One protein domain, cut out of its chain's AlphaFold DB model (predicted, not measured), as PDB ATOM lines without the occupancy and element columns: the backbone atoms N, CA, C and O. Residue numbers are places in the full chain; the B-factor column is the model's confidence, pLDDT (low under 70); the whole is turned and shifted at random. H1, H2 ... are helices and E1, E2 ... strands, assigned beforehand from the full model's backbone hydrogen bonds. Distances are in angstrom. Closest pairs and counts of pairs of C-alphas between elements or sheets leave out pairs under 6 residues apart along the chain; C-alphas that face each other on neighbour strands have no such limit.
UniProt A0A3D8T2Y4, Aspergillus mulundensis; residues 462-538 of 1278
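This is residues 462 to 538 of the 1278 residues of a protein of Aspergillus mulundensis (UniProt A0A3D8T2Y4). Two short helices, H1 and H2, pack on each other at a slant, with H1 between H2 and a small antiparallel ribbon of two strands, E1 and E2. From the end of E2 a long unnamed stretch, residues 496 to 517, sweeps round the outside to H2, and its residues 509 to 510 pair with residues 536 to 537 near the end of the printed part. The printed part has 77 residues, with the elements E1, H1, E2, H2 in that order; its class is mixed, helices and strands, with under half of the residues, 31, in named elements. It is compact, with a radius of gyration of the C-alphas of 11.3 A, and spans 34 by 27 by 15 A.

E1, residues 462 to 466, begins at C-alpha 462 (27.145, -43.366, 59.889) and measures 10.8 A. H1, residues 471 to 479, measures 11.3 A. E2, residues 490 to 495, measures 14.8 A. H2, residues 518 to 528, measures 15.7 A and ends at C-alpha 528 (39.251, -45.782, 47.756).

E1 and E2 are antiparallel neighbours at 158 degrees, with N 463 and O 493 at 2.9 A and N 492 and O 464 at 2.8 A, within hydrogen-bond range. The closest C-alphas of E1 and H1, Thr 466 and Cys 475, are 5.0 A apart. H1 and H2 touch, with C-alphas of Ser 478 and Asp 525 closest at 6.2 A. They run the same way at a steep tilt of 53 degrees. E1 and H2 are apart. Every O i to N i+4 pair is within hydrogen-bond range in H1, and 5 of 7 in H2.

The C-alphas farthest apart, those of Ala 496 and Gly 513, are 35.0 A from each other. The printed part has no cut. The link from E2 to H2, 22 residues, is long. The mean pLDDT of the printed part is 88.1, and no printed residue is under 70.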
ATOM      1  N   CYS A 462      28.032 -42.688  60.836       89.06
ATOM      2  CA  CYS A 462      27.145 -43.366  59.889       89.06
ATOM      3  C   CYS A 462      27.765 -44.715  59.471       89.06
ATOM      4  O   CYS A 462      28.994 -44.832  59.425       89.06
ATOM      5  N   ILE A 463      26.924 -45.717  59.201       90.44
ATOM      6  CA  ILE A 463      27.326 -47.037  58.675       90.44
ATOM      7  C   ILE A 463      26.480 -47.504  57.478       90.44
ATOM      8  O   ILE A 463      26.849 -48.461  56.802       90.44
ATOM      9  N   GLN A 464      25.367 -46.828  57.194       91.56
ATOM     10  CA  GLN A 464      24.530 -47.041  56.016       91.56
ATOM     11  C   GLN A 464      23.916 -45.698  55.630       91.56
ATOM     12  O   GLN A 464      23.379 -45.007  56.493       91.56
ATOM     13  N   GLY A 465      23.968 -45.340  54.352       92.00
ATOM     14  CA  GLY A 465      23.359 -44.117  53.840       92.00
ATOM     15  C   GLY A 465      22.968 -44.240  52.373       92.00
ATOM     16  O   GLY A 465      23.256 -45.247  51.724       92.00
ATOM     17  N   THR A 466      22.285 -43.216  51.877       94.12
ATOM     18  CA  THR A 466      21.739 -43.124  50.518       94.12
ATOM     19  C   THR A 466      21.787 -41.672  50.031       94.12
ATOM     20  O   THR A 466      22.186 -40.782  50.781       94.12
ATOM     21  N   GLY A 467      21.378 -41.419  48.791       91.56
ATOM     22  CA  GLY A 467      21.167 -40.073  48.265       91.56
ATOM     23  C   GLY A 467      20.290 -40.076  47.011       91.56
ATOM     24  O   GLY A 467      20.029 -41.138  46.443       91.56
ATOM     25  N   VAL A 468      19.820 -38.903  46.587       89.06
ATOM     26  CA  VAL A 468      19.021 -38.732  45.356       89.06
ATOM     27  C   VAL A 468      19.855 -38.909  44.083       89.06
ATOM     28  O   VAL A 468      21.077 -38.805  44.108       89.06
ATOM     29  N   ASN A 469      19.194 -39.138  42.946       87.12
ATOM     30  CA  ASN A 469      19.813 -39.123  41.616       87.12
ATOM     31  C   ASN A 469      21.104 -39.974  41.556       87.12
ATOM     32  O   ASN A 469      21.105 -41.148  41.937       87.12
ATOM     33  N   ASN A 470      22.211 -39.384  41.101       90.00
ATOM     34  CA  ASN A 470      23.508 -40.045  40.999       90.00
ATOM     35  C   ASN A 470      24.259 -40.139  42.346       90.00
ATOM     36  O   ASN A 470      25.233 -40.891  42.440       90.00
ATOM     37  N   PHE A 471      23.788 -39.476  43.415       92.62
ATOM     38  CA  PHE A 471      24.345 -39.639  44.764       92.62
ATOM     39  C   PHE A 471      24.102 -41.028  45.355       92.62
ATOM     40  O   PHE A 471      24.913 -41.479  46.159       92.62
ATOM     41  N   ALA A 472      23.033 -41.732  44.962       92.38
ATOM     42  CA  ALA A 472      22.605 -42.984  45.596       92.38
ATOM     43  C   ALA A 472      23.751 -43.995  45.822       92.38
ATOM     44  O   ALA A 472      23.968 -44.457  46.942       92.38
ATOM     45  N   GLY A 473      24.524 -44.302  44.772       94.06
ATOM     46  CA  GLY A 473      25.622 -45.273  44.843       94.06
ATOM     47  C   GLY A 473      26.848 -44.779  45.617       94.06
ATOM     48  O   GLY A 473      27.459 -45.549  46.358       94.06
ATOM     49  N   ILE A 474      27.193 -43.495  45.483       95.00
ATOM     50  CA  ILE A 474      28.373 -42.901  46.136       95.00
ATOM     51  C   ILE A 474      28.114 -42.601  47.621       95.00
ATOM     52  O   ILE A 474      28.959 -42.855  48.474       95.00
ATOM     53  N   CYS A 475      26.897 -42.208  47.993       95.69
ATOM     54  CA  CYS A 475      26.475 -42.155  49.392       95.69
ATOM     55  C   CYS A 475      26.427 -43.555  50.020       95.69
ATOM     56  O   CYS A 475      26.937 -43.750  51.122       95.69
ATOM     57  N   GLN A 476      25.921 -44.568  49.306       95.31
ATOM     58  CA  GLN A 476      25.962 -45.950  49.796       95.31
ATOM     59  C   GLN A 476      27.401 -46.437  50.055       95.31
ATOM     60  O   GLN A 476      27.645 -47.121  51.053       95.31
ATOM     61  N   TYR A 477      28.362 -46.079  49.196       94.38
ATOM     62  CA  TYR A 477      29.759 -46.485  49.362       94.38
ATOM     63  C   TYR A 477      30.523 -45.673  50.421       94.38
ATOM     64  O   TYR A 477      31.297 -46.259  51.180       94.38
ATOM     65  N   SER A 478      30.318 -44.358  50.503       92.69
ATOM     66  CA  SER A 478      31.005 -43.474  51.456       92.69
ATOM     67  C   SER A 478      30.500 -43.632  52.896       92.69
ATOM     68  O   SER A 478      31.304 -43.779  53.828       92.69
ATOM     69  N   CYS A 479      29.175 -43.673  53.091       92.06
ATOM     70  CA  CYS A 479      28.556 -43.610  54.416       92.06
ATOM     71  C   CYS A 479      28.918 -44.810  55.309       92.06
ATOM     72  O   CYS A 479      29.105 -44.625  56.509       92.06
ATOM     73  N   GLN A 480      29.130 -46.008  54.747       91.06
ATOM     74  CA  GLN A 480      29.612 -47.203  55.477       91.06
ATOM     75  C   GLN A 480      31.017 -47.054  56.099       91.06
ATOM     76  O   GLN A 480      31.374 -47.779  57.033       91.06
ATOM     77  N   TYR A 481      31.816 -46.096  55.617       88.19
ATOM     78  CA  TYR A 481      33.138 -45.760  56.157       88.19
ATOM     79  C   TYR A 481      33.115 -44.514  57.058       88.19
ATOM     80  O   TYR A 481      34.169 -44.012  57.455       88.19
ATOM     81  N   GLY A 482      31.922 -44.012  57.400       85.25
ATOM     82  CA  GLY A 482      31.727 -42.859  58.275       85.25
ATOM     83  C   GLY A 482      31.922 -41.490  57.614       85.25
ATOM     84  O   GLY A 482      31.965 -40.494  58.336       85.25
ATOM     85  N   TYR A 483      32.027 -41.413  56.282       87.19
ATOM     86  CA  TYR A 483      31.952 -40.155  55.530       87.19
ATOM     87  C   TYR A 483      30.575 -40.066  54.868       87.19
ATOM     88  O   TYR A 483      30.295 -40.818  53.949       87.19
ATOM     89  N   CYS A 484      29.691 -39.211  55.382       86.81
ATOM     90  CA  CYS A 484      28.296 -39.132  54.938       86.81
ATOM     91  C   CYS A 484      27.822 -37.667  55.019       86.81
ATOM     92  O   CYS A 484      27.164 -37.287  55.983       86.81
ATOM     93  N   PRO A 485      28.273 -36.781  54.112       85.19
ATOM     94  CA  PRO A 485      27.981 -35.350  54.213       85.19
ATOM     95  C   PRO A 485      26.478 -35.076  54.058       85.19
ATOM     96  O   PRO A 485      25.911 -35.375  53.014       85.19
ATOM     97  N   ILE A 486      25.858 -34.462  55.073       82.75
ATOM     98  CA  ILE A 486      24.407 -34.179  55.149       82.75
ATOM     99  C   ILE A 486      23.859 -33.401  53.935       82.75
ATOM    100  O   ILE A 486      22.714 -33.573  53.537       82.75
ATOM    101  N   SER A 487      24.705 -32.587  53.302       76.88
ATOM    102  CA  SER A 487      24.413 -31.791  52.104       76.88
ATOM    103  C   SER A 487      24.467 -32.575  50.780       76.88
ATOM    104  O   SER A 487      24.478 -31.964  49.715       76.88
ATOM    105  N   ALA A 488      24.537 -33.909  50.838       85.88
ATOM    106  CA  ALA A 488      24.534 -34.813  49.683       85.88
ATOM    107  C   ALA A 488      23.979 -36.216  50.014       85.88
ATOM    108  O   ALA A 488      23.318 -36.836  49.176       85.88
ATOM    109  N   CYS A 489      24.195 -36.698  51.240       91.44
ATOM    110  CA  CYS A 489      23.869 -38.048  51.686       91.44
ATOM    111  C   CYS A 489      22.993 -38.063  52.945       91.44
ATOM    112  O   CYS A 489      23.311 -37.412  53.940       91.44
ATOM    113  N   VAL A 490      21.962 -38.908  52.931       92.12
ATOM    114  CA  VAL A 490      21.081 -39.200  54.073       92.12
ATOM    115  C   VAL A 490      21.622 -40.420  54.822       92.12
ATOM    116  O   VAL A 490      21.913 -41.450  54.203       92.12
ATOM    117  N   CYS A 491      21.754 -40.340  56.149       91.19
ATOM    118  CA  CYS A 491      22.228 -41.460  56.969       91.19
ATOM    119  C   CYS A 491      21.060 -42.315  57.488       91.19
ATOM    120  O   CYS A 491      20.225 -41.837  58.245       91.19
ATOM    121  N   GLN A 492      21.041 -43.602  57.135       89.06
ATOM    122  CA  GLN A 492      19.976 -44.551  57.487       89.06
ATOM    123  C   GLN A 492      20.289 -45.401  58.731       89.06
ATOM    124  O   GLN A 492      19.384 -45.978  59.331       89.06
ATOM    125  N   ALA A 493      21.564 -45.526  59.120       87.69
ATOM    126  CA  ALA A 493      21.960 -46.223  60.346       87.69
ATOM    127  C   ALA A 493      23.299 -45.717  60.900       87.69
ATOM    128  O   ALA A 493      24.230 -45.424  60.144       87.69
ATOM    129  N   VAL A 494      23.418 -45.696  62.234       86.81
ATOM    130  CA  VAL A 494      24.651 -45.351  62.959       86.81
ATOM    131  C   VAL A 494      25.225 -46.547  63.723       86.81
ATOM    132  O   VAL A 494      24.488 -47.380  64.245       86.81
ATOM    133  N   GLY A 495      26.554 -46.621  63.805       87.62
ATOM    134  CA  GLY A 495      27.286 -47.731  64.424       87.62
ATOM    135  C   GLY A 495      28.800 -47.573  64.288       87.62
ATOM    136  O   GLY A 495      29.283 -46.475  64.004       87.62
ATOM    137  N   ALA A 496      29.566 -48.645  64.490       86.31
ATOM    138  CA  ALA A 496      31.012 -48.642  64.284       86.31
ATOM    139  C   ALA A 496      31.355 -48.498  62.784       86.31
ATOM    140  O   ALA A 496      31.057 -49.416  62.015       86.31
ATOM    141  N   PRO A 497      32.029 -47.414  62.346       77.44
ATOM    142  CA  PRO A 497      32.441 -47.276  60.952       77.44
ATOM    143  C   PRO A 497      33.395 -48.400  60.551       77.44
ATOM    144  O   PRO A 497      34.349 -48.722  61.271       77.44
ATOM    145  N   VAL A 498      33.167 -48.975  59.369       82.94
ATOM    146  CA  VAL A 498      34.049 -50.003  58.814       82.94
ATOM    147  C   VAL A 498      35.417 -49.378  58.518       82.94
ATOM    148  O   VAL A 498      35.518 -48.234  58.073       82.94
ATOM    149  N   ALA A 499      36.497 -50.128  58.748       81.12
ATOM    150  CA  ALA A 499      37.832 -49.704  58.339       81.12
ATOM    151  C   ALA A 499      37.902 -49.645  56.803       81.12
ATOM    152  O   ALA A 499      38.010 -50.681  56.144       81.12
ATOM    153  N   GLY A 500      37.791 -48.435  56.249       72.69
ATOM    154  CA  GLY A 500      37.775 -48.216  54.806       72.69
ATOM    155  C   GLY A 500      39.079 -48.624  54.112       72.69
ATOM    156  O   GLY A 500      40.129 -48.693  54.762       72.69
ATOM    157  N   PRO A 501      39.040 -48.880  52.791       79.19
ATOM    158  CA  PRO A 501      40.246 -49.074  51.996       79.19
ATOM    159  C   PRO A 501      41.220 -47.902  52.163       79.19
ATOM    160  O   PRO A 501      40.809 -46.747  52.295       79.19
ATOM    161  N   SER A 502      42.522 -48.182  52.125       82.31
ATOM    162  CA  SER A 502      43.526 -47.125  51.984       82.31
ATOM    163  C   SER A 502      43.324 -46.401  50.648       82.31
ATOM    164  O   SER A 502      42.995 -47.042  49.651       82.31
ATOM    165  N   ALA A 503      43.569 -45.091  50.600       81.19
ATOM    166  CA  ALA A 503      43.565 -44.352  49.340       81.19
ATOM    167  C   ALA A 503      44.685 -44.877  48.417       81.19
ATOM    168  O   ALA A 503      45.870 -44.794  48.750       81.19
ATOM    169  N   THR A 504      44.309 -45.461  47.276       74.94
ATOM    170  CA  THR A 504      45.233 -46.088  46.304       74.94
ATOM    171  C   THR A 504      45.055 -45.600  44.868       74.94
ATOM    172  O   THR A 504      45.919 -45.857  44.028       74.94
ATOM    173  N   SER A 505      43.950 -44.917  44.584       73.19
ATOM    174  CA  SER A 505      43.581 -44.398  43.265       73.19
ATOM    175  C   SER A 505      43.849 -42.889  43.157       73.19
ATOM    176  O   SER A 505      44.025 -42.229  44.183       73.19
ATOM    177  N   PRO A 506      43.870 -42.309  41.940       79.06
ATOM    178  CA  PRO A 506      43.809 -40.857  41.775       79.06
ATOM    179  C   PRO A 506      42.509 -40.262  42.345       79.06
ATOM    180  O   PRO A 506      41.496 -40.953  42.466       79.06
ATOM    181  N   VAL A 507      42.559 -38.963  42.652       83.69
ATOM    182  CA  VAL A 507      41.423 -38.160  43.130       83.69
ATOM    183  C   VAL A 507      40.263 -38.214  42.131       83.69
ATOM    184  O   VAL A 507      40.476 -38.127  40.919       83.69
ATOM    185  N   GLY A 508      39.044 -38.354  42.651       89.06
ATOM    186  CA  GLY A 508      37.814 -38.252  41.872       89.06
ATOM    187  C   GLY A 508      37.268 -36.831  41.795       89.06
ATOM    188  O   GLY A 508      37.396 -36.040  42.727       89.06
ATOM    189  N   TYR A 509      36.611 -36.549  40.681       90.19
ATOM    190  CA  TYR A 509      35.901 -35.317  40.362       90.19
ATOM    191  C   TYR A 509      34.492 -35.678  39.870       90.19
ATOM    192  O   TYR A 509      34.307 -36.803  39.401       90.19
ATOM    193  N   PRO A 510      33.507 -34.770  39.921       91.81
ATOM    194  CA  PRO A 510      32.223 -34.976  39.251       91.81
ATOM    195  C   PRO A 510      32.396 -35.123  37.728       91.81
ATOM    196  O   PRO A 510      33.358 -34.596  37.153       91.81
ATOM    197  N   ILE A 511      31.488 -35.842  37.060       91.69
ATOM    198  CA  ILE A 511      31.464 -35.903  35.586       91.69
ATOM    199  C   ILE A 511      30.935 -34.597  34.971       91.69
ATOM    200  O   ILE A 511      30.327 -33.763  35.636       91.69
ATOM    201  N   ALA A 512      31.167 -34.410  33.669       86.31
ATOM    202  CA  ALA A 512      30.689 -33.235  32.943       86.31
ATOM    203  C   ALA A 512      29.149 -33.175  32.937       86.31
ATOM    204  O   ALA A 512      28.504 -34.017  32.312       86.31
ATOM    205  N   GLY A 513      28.590 -32.159  33.594       82.25
ATOM    206  CA  GLY A 513      27.146 -31.966  33.776       82.25
ATOM    207  C   GLY A 513      26.731 -31.901  35.247       82.25
ATOM    208  O   GLY A 513      25.803 -31.164  35.567       82.25
ATOM    209  N   GLU A 514      27.465 -32.579  36.130       85.88
ATOM    210  CA  GLU A 514      27.235 -32.557  37.579       85.88
ATOM    211  C   GLU A 514      27.789 -31.278  38.226       85.88
ATOM    212  O   GLU A 514      28.718 -30.644  37.703       85.88
ATOM    213  N   ASP A 515      27.229 -30.903  39.378       84.06
ATOM    214  CA  ASP A 515      27.610 -29.690  40.105       84.06
ATOM    215  C   ASP A 515      28.661 -29.924  41.215       84.06
ATOM    216  O   ASP A 515      29.205 -31.014  41.419       84.06
ATOM    217  N   ALA A 516      29.002 -28.851  41.934       80.88
ATOM    218  CA  ALA A 516      30.013 -28.850  42.984       80.88
ATOM    219  C   ALA A 516      29.715 -29.779  44.179       80.88
ATOM    220  O   ALA A 516      30.670 -30.247  44.807       80.88
ATOM    221  N   SER A 517      28.451 -30.069  44.490       82.31
ATOM    222  CA  SER A 517      28.009 -30.915  45.611       82.31
ATOM    223  C   SER A 517      28.567 -32.347  45.537       82.31
ATOM    224  O   SER A 517      29.082 -32.867  46.532       82.31
ATOM    225  N   TYR A 518      28.630 -32.931  44.336       86.75
ATOM    226  CA  TYR A 518      29.260 -34.232  44.065       86.75
ATOM    227  C   TYR A 518      30.761 -34.283  44.424       86.75
ATOM    228  O   TYR A 518      31.305 -35.359  44.686       86.75
ATOM    229  N   SER A 519      31.456 -33.137  44.478       83.75
ATOM    230  CA  SER A 519      32.927 -33.085  44.579       83.75
ATOM    231  C   SER A 519      33.493 -33.753  45.832       83.75
ATOM    232  O   SER A 519      34.563 -34.353  45.766       83.75
ATOM    233  N   GLY A 520      32.815 -33.635  46.979       85.50
ATOM    234  CA  GLY A 520      33.299 -34.216  48.238       85.50
ATOM    235  C   GLY A 520      33.241 -35.743  48.227       85.50
ATOM    236  O   GLY A 520      34.220 -36.413  48.563       85.50
ATOM    237  N   VAL A 521      32.110 -36.287  47.774       88.12
ATOM    238  CA  VAL A 521      31.865 -37.734  47.738       88.12
ATOM    239  C   VAL A 521      32.688 -38.397  46.630       88.12
ATOM    240  O   VAL A 521      33.392 -39.364  46.908       88.12
ATOM    241  N   CYS A 522      32.739 -37.821  45.422       91.69
ATOM    242  CA  CYS A 522      33.598 -38.332  44.346       91.69
ATOM    243  C   CYS A 522      35.089 -38.350  44.725       91.69
ATOM    244  O   CYS A 522      35.789 -39.309  44.397       91.69
ATOM    245  N   ALA A 523      35.589 -37.330  45.434       88.75
ATOM    246  CA  ALA A 523      36.975 -37.316  45.897       88.75
ATOM    247  C   ALA A 523      37.256 -38.448  46.903       88.75
ATOM    248  O   ALA A 523      38.265 -39.142  46.772       88.75
ATOM    249  N   PHE A 524      36.356 -38.672  47.869       90.25
ATOM    250  CA  PHE A 524      36.491 -39.745  48.858       90.25
ATOM    251  C   PHE A 524      36.395 -41.141  48.211       90.25
ATOM    252  O   PHE A 524      37.250 -42.000  48.447       90.25
ATOM    253  N   ASP A 525      35.398 -41.372  47.366       93.44
ATOM    254  CA  ASP A 525      35.088 -42.698  46.828       93.44
ATOM    255  C   ASP A 525      36.125 -43.179  45.811       93.44
ATOM    256  O   ASP A 525      36.664 -44.288  45.936       93.44
ATOM    257  N   CYS A 526      36.472 -42.327  44.839       92.62
ATOM    258  CA  CYS A 526      37.367 -42.714  43.750       92.62
ATOM    259  C   CYS A 526      38.757 -43.087  44.276       92.62
ATOM    260  O   CYS A 526      39.277 -44.135  43.888       92.62
ATOM    261  N   GLU A 527      39.305 -42.311  45.227       90.94
ATOM    262  CA  GLU A 527      40.559 -42.606  45.946       90.94
ATOM    263  C   GLU A 527      40.587 -44.028  46.541       90.94
ATOM    264  O   GLU A 527      41.635 -44.683  46.544       90.94
ATOM    265  N   ARG A 528      39.438 -44.502  47.044       90.88
ATOM    266  CA  ARG A 528      39.251 -45.782  47.756       90.88
ATOM    267  C   ARG A 528      38.840 -46.934  46.830       90.88
ATOM    268  O   ARG A 528      38.760 -48.080  47.269       90.88
ATOM    269  N   GLY A 529      38.682 -46.654  45.534       90.12
ATOM    270  CA  GLY A 529      38.470 -47.652  44.484       90.12
ATOM    271  C   GLY A 529      37.026 -47.797  44.004       90.12
ATOM    272  O   GLY A 529      36.759 -48.711  43.225       90.12
ATOM    273  N   TYR A 530      36.114 -46.915  44.419       93.56
ATOM    274  CA  TYR A 530      34.764 -46.826  43.864       93.56
ATOM    275  C   TYR A 530      34.635 -45.523  43.074       93.56
ATOM    276  O   TYR A 530      34.576 -44.445  43.638       93.56
ATOM    277  N   CYS A 531      34.658 -45.604  41.748       93.06
ATOM    278  CA  CYS A 531      34.544 -44.427  40.888       93.06
ATOM    279  C   CYS A 531      33.531 -44.759  39.788       93.06
ATOM    280  O   CYS A 531      33.920 -45.327  38.766       93.06
ATOM    281  N   PRO A 532      32.224 -44.563  40.036       94.44
ATOM    282  CA  PRO A 532      31.198 -44.903  39.063       94.44
ATOM    283  C   PRO A 532      31.156 -43.843  37.957       94.44
ATOM    284  O   PRO A 532      30.823 -42.690  38.225       94.44
ATOM    285  N   ASP A 533      31.414 -44.257  36.712       92.75
ATOM    286  CA  ASP A 533      31.421 -43.399  35.508       92.75
ATOM    287  C   ASP A 533      30.089 -42.644  35.256       92.75
ATOM    288  O   ASP A 533      30.004 -41.811  34.356       92.75
ATOM    289  N   THR A 534      29.033 -42.948  36.021       92.56
ATOM    290  CA  THR A 534      27.723 -42.278  36.005       92.56
ATOM    291  C   THR A 534      27.636 -41.040  36.897       92.56
ATOM    292  O   THR A 534      26.637 -40.342  36.812       92.56
ATOM    293  N   ALA A 535      28.628 -40.787  37.757       93.12
ATOM    294  CA  ALA A 535      28.641 -39.660  38.701       93.12
ATOM    295  C   ALA A 535      30.043 -39.044  38.857       93.12
ATOM    296  O   ALA A 535      30.199 -37.827  38.950       93.12
ATOM    297  N   CYS A 536      31.082 -39.886  38.854       94.56
ATOM    298  CA  CYS A 536      32.456 -39.496  39.141       94.56
ATOM    299  C   CYS A 536      33.436 -39.900  38.028       94.56
ATOM    300  O   CYS A 536      33.259 -40.896  37.331       94.56
ATOM    301  N   SER A 537      34.520 -39.141  37.901       91.50
ATOM    302  CA  SER A 537      35.602 -39.329  36.937       91.50
ATOM    303  C   SER A 537      36.955 -39.050  37.596       91.50
ATOM    304  O   SER A 537      37.087 -38.164  38.433       91.50
ATOM    305  N   THR A 538      38.005 -39.756  37.173       89.06
ATOM    306  CA  THR A 538      39.400 -39.470  37.590       89.06
ATOM    307  C   THR A 538      40.053 -38.330  36.790       89.06
ATOM    308  O   THR A 538      41.242 -38.048  36.935       89.06
TER     309      THR A 538